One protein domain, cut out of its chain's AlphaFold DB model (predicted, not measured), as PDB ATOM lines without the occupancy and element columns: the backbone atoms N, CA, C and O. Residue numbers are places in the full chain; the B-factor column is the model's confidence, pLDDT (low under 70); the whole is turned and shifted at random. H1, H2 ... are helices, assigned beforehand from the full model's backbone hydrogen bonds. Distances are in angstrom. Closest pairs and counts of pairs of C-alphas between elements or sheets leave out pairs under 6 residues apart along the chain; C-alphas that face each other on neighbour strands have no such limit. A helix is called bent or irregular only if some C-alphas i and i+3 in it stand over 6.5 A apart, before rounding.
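This is residues 2 to 60 of the 118 residues of the protein "Na_Ca_ex domain-containing protein" of Planctomycetes bacterium (UniProt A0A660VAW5). A bent helix H1 and a longer helix H2 make a lopsided helical hairpin: arm H1b lies beside the first part of H2, while arm H1a swings away and sticks out. The 59 printed residues hold two named helices, H1 then H2, and no named strand; the class is all helix. The whole is only just loose, close to extended, with a radius of gyration of the C-alphas of 15.2 A, and flat, spanning 47 by 26 by 13 A.

By its hydrogen bonds H1, residues 2 to 23, was assigned as one helix, but it is bent: C-alphas 10 and 13 are 7.1 A apart. Its arms, H1a at residues 2 to 10 and H1b at 13 to 23, stand at a steep tilt of 40 degrees. H1b and H2, residues 27 to 51, form a hairpin and touch, H2 with residues 27 to 37 alone; the closest C-alphas, of Thr 18 and Ala 30, are 4.6 A apart. They run opposite ways at a shallow tilt of 18 degrees. H1a and H2 are apart. In H1a, H1b and H2 every O i to N i+4 pair is within hydrogen-bond range.

H1a begins at C-alpha 2 (185.845, 248.623, 190.204) and H1b, 15.3 A long, at C-alpha 13. H2, 35.8 A long, ends at C-alpha 51 (169.842, 266.423, 199.104).

The C-alphas farthest apart, of Gly 25 and Lys 54, are 47.2 A apart. The printed part has no cut, and the link H1 to H2 is tight. Residues 2 to 3 and 53 to 60 have pLDDT under 70.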
ATOM      1  N   GLY A   2     186.381 248.379 188.851       65.81
ATOM      2  CA  GLY A   2     185.845 248.623 190.204       65.81
ATOM      3  C   GLY A   2     184.313 248.610 190.319       65.81
ATOM      4  O   GLY A   2     183.781 248.067 191.276       65.81
ATOM      5  N   THR A   3     183.591 249.123 189.320       67.75
ATOM      6  CA  THR A   3     182.119 249.202 189.334       67.75
ATOM      7  C   THR A   3     181.423 247.842 189.289       67.75
ATOM      8  O   THR A   3     180.399 247.671 189.937       67.75
ATOM      9  N   ALA A   4     181.981 246.858 188.577       71.00
ATOM     10  CA  ALA A   4     181.425 245.504 188.519       71.00
ATOM     11  C   ALA A   4     181.617 244.751 189.843       71.00
ATOM     12  O   ALA A   4     180.694 244.099 190.320       71.00
ATOM     13  N   PHE A   5     182.792 244.886 190.469       73.56
ATOM     14  CA  PHE A   5     183.034 244.345 191.809       73.56
ATOM     15  C   PHE A   5     182.175 245.036 192.864       73.56
ATOM     16  O   PHE A   5     181.608 244.361 193.717       73.56
ATOM     17  N   LEU A   6     182.037 246.361 192.780       74.88
ATOM     18  CA  LEU A   6     181.169 247.125 193.666       74.88
ATOM     19  C   LEU A   6     179.717 246.652 193.547       74.88
ATOM     20  O   LEU A   6     179.112 246.359 194.569       74.88
ATOM     21  N   ALA A   7     179.207 246.498 192.319       73.12
ATOM     22  CA  ALA A   7     177.864 245.982 192.063       73.12
ATOM     23  C   ALA A   7     177.678 244.543 192.578       73.12
ATOM     24  O   ALA A   7     176.654 244.221 193.175       73.12
ATOM     25  N   ALA A   8     178.676 243.673 192.391       74.94
ATOM     26  CA  ALA A   8     178.622 242.298 192.880       74.94
ATOM     27  C   ALA A   8     178.581 242.235 194.414       74.94
ATOM     28  O   ALA A   8     177.756 241.520 194.979       74.94
ATOM     29  N   ILE A   9     179.439 243.003 195.089       80.69
ATOM     30  CA  ILE A   9     179.509 243.038 196.553       80.69
ATOM     31  C   ILE A   9     178.255 243.692 197.137       80.69
ATOM     32  O   ILE A   9     177.720 243.183 198.119       80.69
ATOM     33  N   SER A  10     177.749 244.770 196.528       80.50
ATOM     34  CA  SER A  10     176.541 245.448 197.005       80.50
ATOM     35  C   SER A  10     175.283 244.596 196.884       80.50
ATOM     36  O   SER A  10     174.357 244.845 197.633       80.50
ATOM     37  N   SER A  11     175.248 243.625 195.961       81.06
ATOM     38  CA  SER A  11     174.095 242.737 195.738       81.06
ATOM     39  C   SER A  11     174.245 241.338 196.358       81.06
ATOM     40  O   SER A  11     173.328 240.516 196.278       81.06
ATOM     41  N   MET A  12     175.408 241.019 196.941       79.81
ATOM     42  CA  MET A  12     175.641 239.737 197.622       79.81
ATOM     43  C   MET A  12     174.721 239.513 198.833       79.81
ATOM     44  O   MET A  12     174.201 238.400 198.952       79.81
ATOM     45  N   PRO A  13     174.496 240.494 199.733       81.44
ATOM     46  CA  PRO A  13     173.613 240.315 200.885       81.44
ATOM     47  C   PRO A  13     172.192 239.926 200.474       81.44
ATOM     48  O   PRO A  13     171.613 238.990 201.030       81.44
ATOM     49  N   GLU A  14     171.649 240.579 199.448       82.31
ATOM     50  CA  GLU A  14     170.326 240.284 198.909       82.31
ATOM     51  C   GLU A  14     170.277 238.884 198.308       82.31
ATOM     52  O   GLU A  14     169.312 238.154 198.528       82.31
ATOM     53  N   LEU A  15     171.323 238.479 197.589       79.69
ATOM     54  CA  LEU A  15     171.406 237.150 196.994       79.69
ATOM     55  C   LEU A  15     171.398 236.059 198.074       79.69
ATOM     56  O   LEU A  15     170.687 235.062 197.937       79.69
ATOM     57  N   VAL A  16     172.118 236.277 199.178       84.75
ATOM     58  CA  VAL A  16     172.128 235.371 200.337       84.75
ATOM     59  C   VAL A  16     170.754 235.325 201.017       84.75
ATOM     60  O   VAL A  16     170.245 234.230 201.262       84.75
ATOM     61  N   CYS A  17     170.114 236.472 201.266       83.88
ATOM     62  CA  CYS A  17     168.780 236.538 201.878       83.88
ATOM     63  C   CYS A  17     167.699 235.881 201.009       83.88
ATOM     64  O   CYS A  17     166.915 235.070 201.504       83.88
ATOM     65  N   THR A  18     167.675 236.167 199.706       80.81
ATOM     66  CA  THR A  18     166.737 235.546 198.761       80.81
ATOM     67  C   THR A  18     166.967 234.039 198.663       80.81
ATOM     68  O   THR A  18     165.998 233.276 198.646       80.81
ATOM     69  N   PHE A  19     168.223 233.582 198.642       79.25
ATOM     70  CA  PHE A  19     168.537 232.152 198.633       79.25
ATOM     71  C   PHE A  19     168.089 231.462 199.928       79.25
ATOM     72  O   PHE A  19     167.465 230.402 199.874       79.25
ATOM     73  N   ALA A  20     168.343 232.075 201.085       84.00
ATOM     74  CA  ALA A  20     167.892 231.563 202.375       84.00
ATOM     75  C   ALA A  20     166.355 231.480 202.449       84.00
ATOM     76  O   ALA A  20     165.820 230.439 202.832       84.00
ATOM     77  N   ALA A  21     165.645 232.520 201.999       82.50
ATOM     78  CA  ALA A  21     164.182 232.552 201.936       82.50
ATOM     79  C   ALA A  21     163.609 231.472 200.998       82.50
ATOM     80  O   ALA A  21     162.641 230.785 201.338       82.50
ATOM     81  N   ALA A  22     164.247 231.251 199.845       78.06
ATOM     82  CA  ALA A  22     163.876 230.176 198.928       78.06
ATOM     83  C   ALA A  22     164.117 228.782 199.537       78.06
ATOM     84  O   ALA A  22     163.297 227.882 199.355       78.06
ATOM     85  N   ARG A  23     165.208 228.600 200.296       80.12
ATOM     86  CA  ARG A  23     165.544 227.329 200.966       80.12
ATOM     87  C   ARG A  23     164.538 226.932 202.042       80.12
ATOM     88  O   ARG A  23     164.305 225.740 202.212       80.12
ATOM     89  N   ILE A  24     163.926 227.899 202.722       88.62
ATOM     90  CA  ILE A  24     162.859 227.653 203.707       88.62
ATOM     91  C   ILE A  24     161.458 227.585 203.072       88.62
ATOM     92  O   ILE A  24     160.463 227.526 203.786       88.62
ATOM     93  N   GLY A  25     161.357 227.614 201.736       78.12
ATOM     94  CA  GLY A  25     160.084 227.559 201.010       78.12
ATOM     95  C   GLY A  25     159.243 228.837 201.100       78.12
ATOM     96  O   GLY A  25     158.125 228.866 200.586       78.12
ATOM     97  N   SER A  26     159.765 229.907 201.707       79.81
ATOM     98  CA  SER A  26     159.056 231.179 201.836       79.81
ATOM     99  C   SER A  26     159.283 232.038 200.600       79.81
ATOM    100  O   SER A  26     160.168 232.895 200.520       79.81
ATOM    101  N   VAL A  27     158.456 231.780 199.592       75.25
ATOM    102  CA  VAL A  27     158.526 232.505 198.327       75.25
ATOM    103  C   VAL A  27     158.152 233.980 198.510       75.25
ATOM    104  O   VAL A  27     158.762 234.843 197.889       75.25
ATOM    105  N   GLU A  28     157.212 234.288 199.402       76.56
ATOM    106  CA  GLU A  28     156.812 235.663 199.726       76.56
ATOM    107  C   GLU A  28     157.977 236.483 200.297       76.56
ATOM    108  O   GLU A  28     158.201 237.606 199.850       76.56
ATOM    109  N   LEU A  29     158.786 235.903 201.196       78.56
ATOM    110  CA  LEU A  29     159.994 236.556 201.715       78.56
ATOM    111  C   LEU A  29     161.061 236.745 200.630       78.56
ATOM    112  O   LEU A  29     161.699 237.794 200.568       78.56
ATOM    113  N   ALA A  30     161.234 235.761 199.743       75.88
ATOM    114  CA  ALA A  30     162.191 235.856 198.642       75.88
ATOM    115  C   ALA A  30     161.835 236.993 197.665       75.88
ATOM    116  O   ALA A  30     162.717 237.754 197.262       75.88
ATOM    117  N   PHE A  31     160.551 237.140 197.319       75.81
ATOM    118  CA  PHE A  31     160.069 238.251 196.492       75.81
ATOM    119  C   PHE A  31     160.111 239.588 197.235       75.81
ATOM    120  O   PHE A  31     160.525 240.588 196.649       75.81
ATOM    121  N   GLY A  32     159.748 239.604 198.521       79.12
ATOM    122  CA  GLY A  32     159.836 240.791 199.371       79.12
ATOM    123  C   GLY A  32     161.255 241.355 199.440       79.12
ATOM    124  O   GLY A  32     161.429 242.565 199.326       79.12
ATOM    125  N   ASN A  33     162.271 240.491 199.522       83.00
ATOM    126  CA  ASN A  33     163.674 240.903 199.498       83.00
ATOM    127  C   ASN A  33     164.074 241.532 198.150       83.00
ATOM    128  O   ASN A  33     164.616 242.631 198.124       83.00
ATOM    129  N   ILE A  34     163.750 240.889 197.021       80.75
ATOM    130  CA  ILE A  34     164.108 241.404 195.683       80.75
ATOM    131  C   ILE A  34     163.462 242.772 195.423       80.75
ATOM    132  O   ILE A  34     164.129 243.715 194.992       80.75
ATOM    133  N   PHE A  35     162.157 242.892 195.672       79.94
ATOM    134  CA  PHE A  35     161.436 244.132 195.388       79.94
ATOM    135  C   PHE A  35     161.723 245.222 196.419       79.94
ATOM    136  O   PHE A  35     161.870 246.385 196.041       79.94
ATOM    137  N   GLY A  36     161.846 244.853 197.695       82.69
ATOM    138  CA  GLY A  36     162.187 245.771 198.777       82.69
ATOM    139  C   GLY A  36     163.546 246.428 198.562       82.69
ATOM    140  O   GLY A  36     163.640 247.653 198.646       82.69
ATOM    141  N   SER A  37     164.572 245.657 198.188       82.06
ATOM    142  CA  SER A  37     165.909 246.198 197.916       82.06
ATOM    143  C   SER A  37     165.943 247.102 196.681       82.06
ATOM    144  O   SER A  37     166.562 248.165 196.717       82.06
ATOM    145  N   ASN A  38     165.217 246.760 195.608       83.19
ATOM    146  CA  ASN A  38     165.093 247.644 194.443       83.19
ATOM    147  C   ASN A  38     164.391 248.964 194.791       83.19
ATOM    148  O   ASN A  38     164.836 250.029 194.360       83.19
ATOM    149  N   LEU A  39     163.322 248.911 195.591       83.44
ATOM    150  CA  LEU A  39     162.621 250.110 196.047       83.44
ATOM    151  C   LEU A  39     163.511 250.966 196.956       83.44
ATOM    152  O   LEU A  39     163.558 252.183 196.790       83.44
ATOM    153  N   PHE A  40     164.246 250.339 197.874       85.44
ATOM    154  CA  PHE A  40     165.188 251.020 198.757       85.44
ATOM    155  C   PHE A  40     166.306 251.719 197.970       85.44
ATOM    156  O   PHE A  40     166.605 252.881 198.238       85.44
ATOM    157  N   ASN A  41     166.851 251.072 196.935       85.00
ATOM    158  CA  ASN A  41     167.847 251.680 196.050       85.00
ATOM    159  C   ASN A  41     167.297 252.915 195.318       85.00
ATOM    160  O   ASN A  41     167.965 253.949 195.272       85.00
ATOM    161  N   ILE A  42     166.068 252.851 194.793       83.38
ATOM    162  CA  ILE A  42     165.415 254.012 194.162       83.38
ATOM    163  C   ILE A  42     165.155 255.118 195.194       83.38
ATOM    164  O   ILE A  42     165.369 256.293 194.900       83.38
ATOM    165  N   ALA A  43     164.741 254.763 196.410       84.81
ATOM    166  CA  ALA A  43     164.525 255.725 197.486       84.81
ATOM    167  C   ALA A  43     165.826 256.445 197.872       84.81
ATOM    168  O   ALA A  43     165.820 257.668 197.998       84.81
ATOM    169  N   ILE A  44     166.950 255.727 197.983       85.88
ATOM    170  CA  ILE A  44     168.269 256.334 198.211       85.88
ATOM    171  C   ILE A  44     168.622 257.296 197.079       85.88
ATOM    172  O   ILE A  44     169.088 258.400 197.358       85.88
ATOM    173  N   LEU A  45     168.389 256.918 195.819       82.19
ATOM    174  CA  LEU A  45     168.633 257.808 194.681       82.19
ATOM    175  C   LEU A  45     167.776 259.079 194.764       82.19
ATOM    176  O   LEU A  45     168.308 260.171 194.586       82.19
ATOM    177  N   GLY A  46     166.491 258.957 195.103       81.50
ATOM    178  CA  GLY A  46     165.594 260.101 195.286       81.50
ATOM    179  C   GLY A  46     166.003 261.011 196.449       81.50
ATOM    180  O   GLY A  46     166.010 262.230 196.304       81.50
ATOM    181  N   ILE A  47     166.411 260.434 197.584       85.88
ATOM    182  CA  ILE A  47     166.943 261.192 198.730       85.88
ATOM    183  C   ILE A  47     168.250 261.890 198.346       85.88
ATOM    184  O   ILE A  47     168.459 263.044 198.712       85.88
ATOM    185  N   THR A  48     169.116 261.210 197.595       83.75
ATOM    186  CA  THR A  48     170.393 261.762 197.130       83.75
ATOM    187  C   THR A  48     170.159 262.943 196.193       83.75
ATOM    188  O   THR A  48     170.789 263.979 196.376       83.75
ATOM    189  N   ASP A  49     169.220 262.830 195.250       80.31
ATOM    190  CA  ASP A  49     168.850 263.922 194.342       80.31
ATOM    191  C   ASP A  49     168.218 265.101 195.101       80.31
ATOM    192  O   ASP A  49     168.627 266.245 194.915       80.31
ATOM    193  N   ALA A  50     167.324 264.835 196.062       80.19
ATOM    194  CA  ALA A  50     166.726 265.872 196.907       80.19
ATOM    195  C   ALA A  50     167.749 266.585 197.816       80.19
ATOM    196  O   ALA A  50     167.638 267.788 198.075       80.19
ATOM    197  N   ALA A  51     168.754 265.860 198.310       82.88
ATOM    198  CA  ALA A  51     169.842 266.423 199.104       82.88
ATOM    199  C   ALA A  51     170.835 267.230 198.243       82.88
ATOM    200  O   ALA A  51     171.499 268.144 198.747       82.88
ATOM    201  N   TRP A  52     170.931 266.933 196.943       77.69
ATOM    202  CA  TRP A  52     171.885 267.556 196.030       77.69
ATOM    203  C   TRP A  52     171.355 268.874 195.439       77.69
ATOM    204  O   TRP A  52     170.773 268.939 194.364       77.69
ATOM    205  N   ARG A  53     171.618 269.997 196.119       65.56
ATOM    206  CA  ARG A  53     171.120 271.334 195.715       65.56
ATOM    207  C   ARG A  53     171.849 272.015 194.541       65.56
ATOM    208  O   ARG A  53     171.520 273.151 194.214       65.56
ATOM    209  N   LYS A  54     172.848 271.381 193.911       65.81
ATOM    210  CA  LYS A  54     173.649 271.984 192.815       65.81
ATOM    211  C   LYS A  54     173.098 271.716 191.396       65.81
ATOM    212  O   LYS A  54     173.785 272.010 190.422       65.81
ATOM    213  N   GLY A  55     171.872 271.196 191.280       63.09
ATOM    214  CA  GLY A  55     171.220 270.786 190.025       63.09
ATOM    215  C   GLY A  55     170.899 269.287 190.027       63.09
ATOM    216  O   GLY A  55     171.417 268.578 190.888       63.09
ATOM    217  N   LEU A  56     170.065 268.805 189.087       62.94
ATOM    218  CA  LEU A  56     169.723 267.374 189.004       62.94
ATOM    219  C   LEU A  56     171.005 266.539 188.932       62.94
ATOM    220  O   LEU A  56     171.894 266.851 188.129       62.94
ATOM    221  N   VAL A  57     171.080 265.459 189.711       63.19
ATOM    222  CA  VAL A  57     172.258 264.571 189.766       63.19
ATOM    223  C   VAL A  57     172.633 264.046 188.372       63.19
ATOM    224  O   VAL A  57     173.808 263.846 188.069       63.19
ATOM    225  N   PHE A  58     171.648 263.920 187.482       61.88
ATOM    226  CA  PHE A  58     171.822 263.450 186.108       61.88
ATOM    227  C   PHE A  58     172.142 264.543 185.074       61.88
ATOM    228  O   PHE A  58     172.495 264.206 183.944       61.88
ATOM    229  N   ALA A  59     172.051 265.833 185.424       60.19
ATOM    230  CA  ALA A  59     172.219 266.942 184.475       60.19
ATOM    231  C   ALA A  59     173.673 267.169 184.021       60.19
ATOM    232  O   ALA A  59     173.902 267.828 183.009       60.19
ATOM    233  N   HIS A  60     174.664 266.633 184.739       53.88
ATOM    234  CA  HIS A  60     176.078 266.820 184.415       53.88
ATOM    235  C   HIS A  60     176.726 265.489 184.014       53.88
ATOM    236  O   HIS A  60     177.039 264.663 184.863       53.88
TER     237      HIS A  60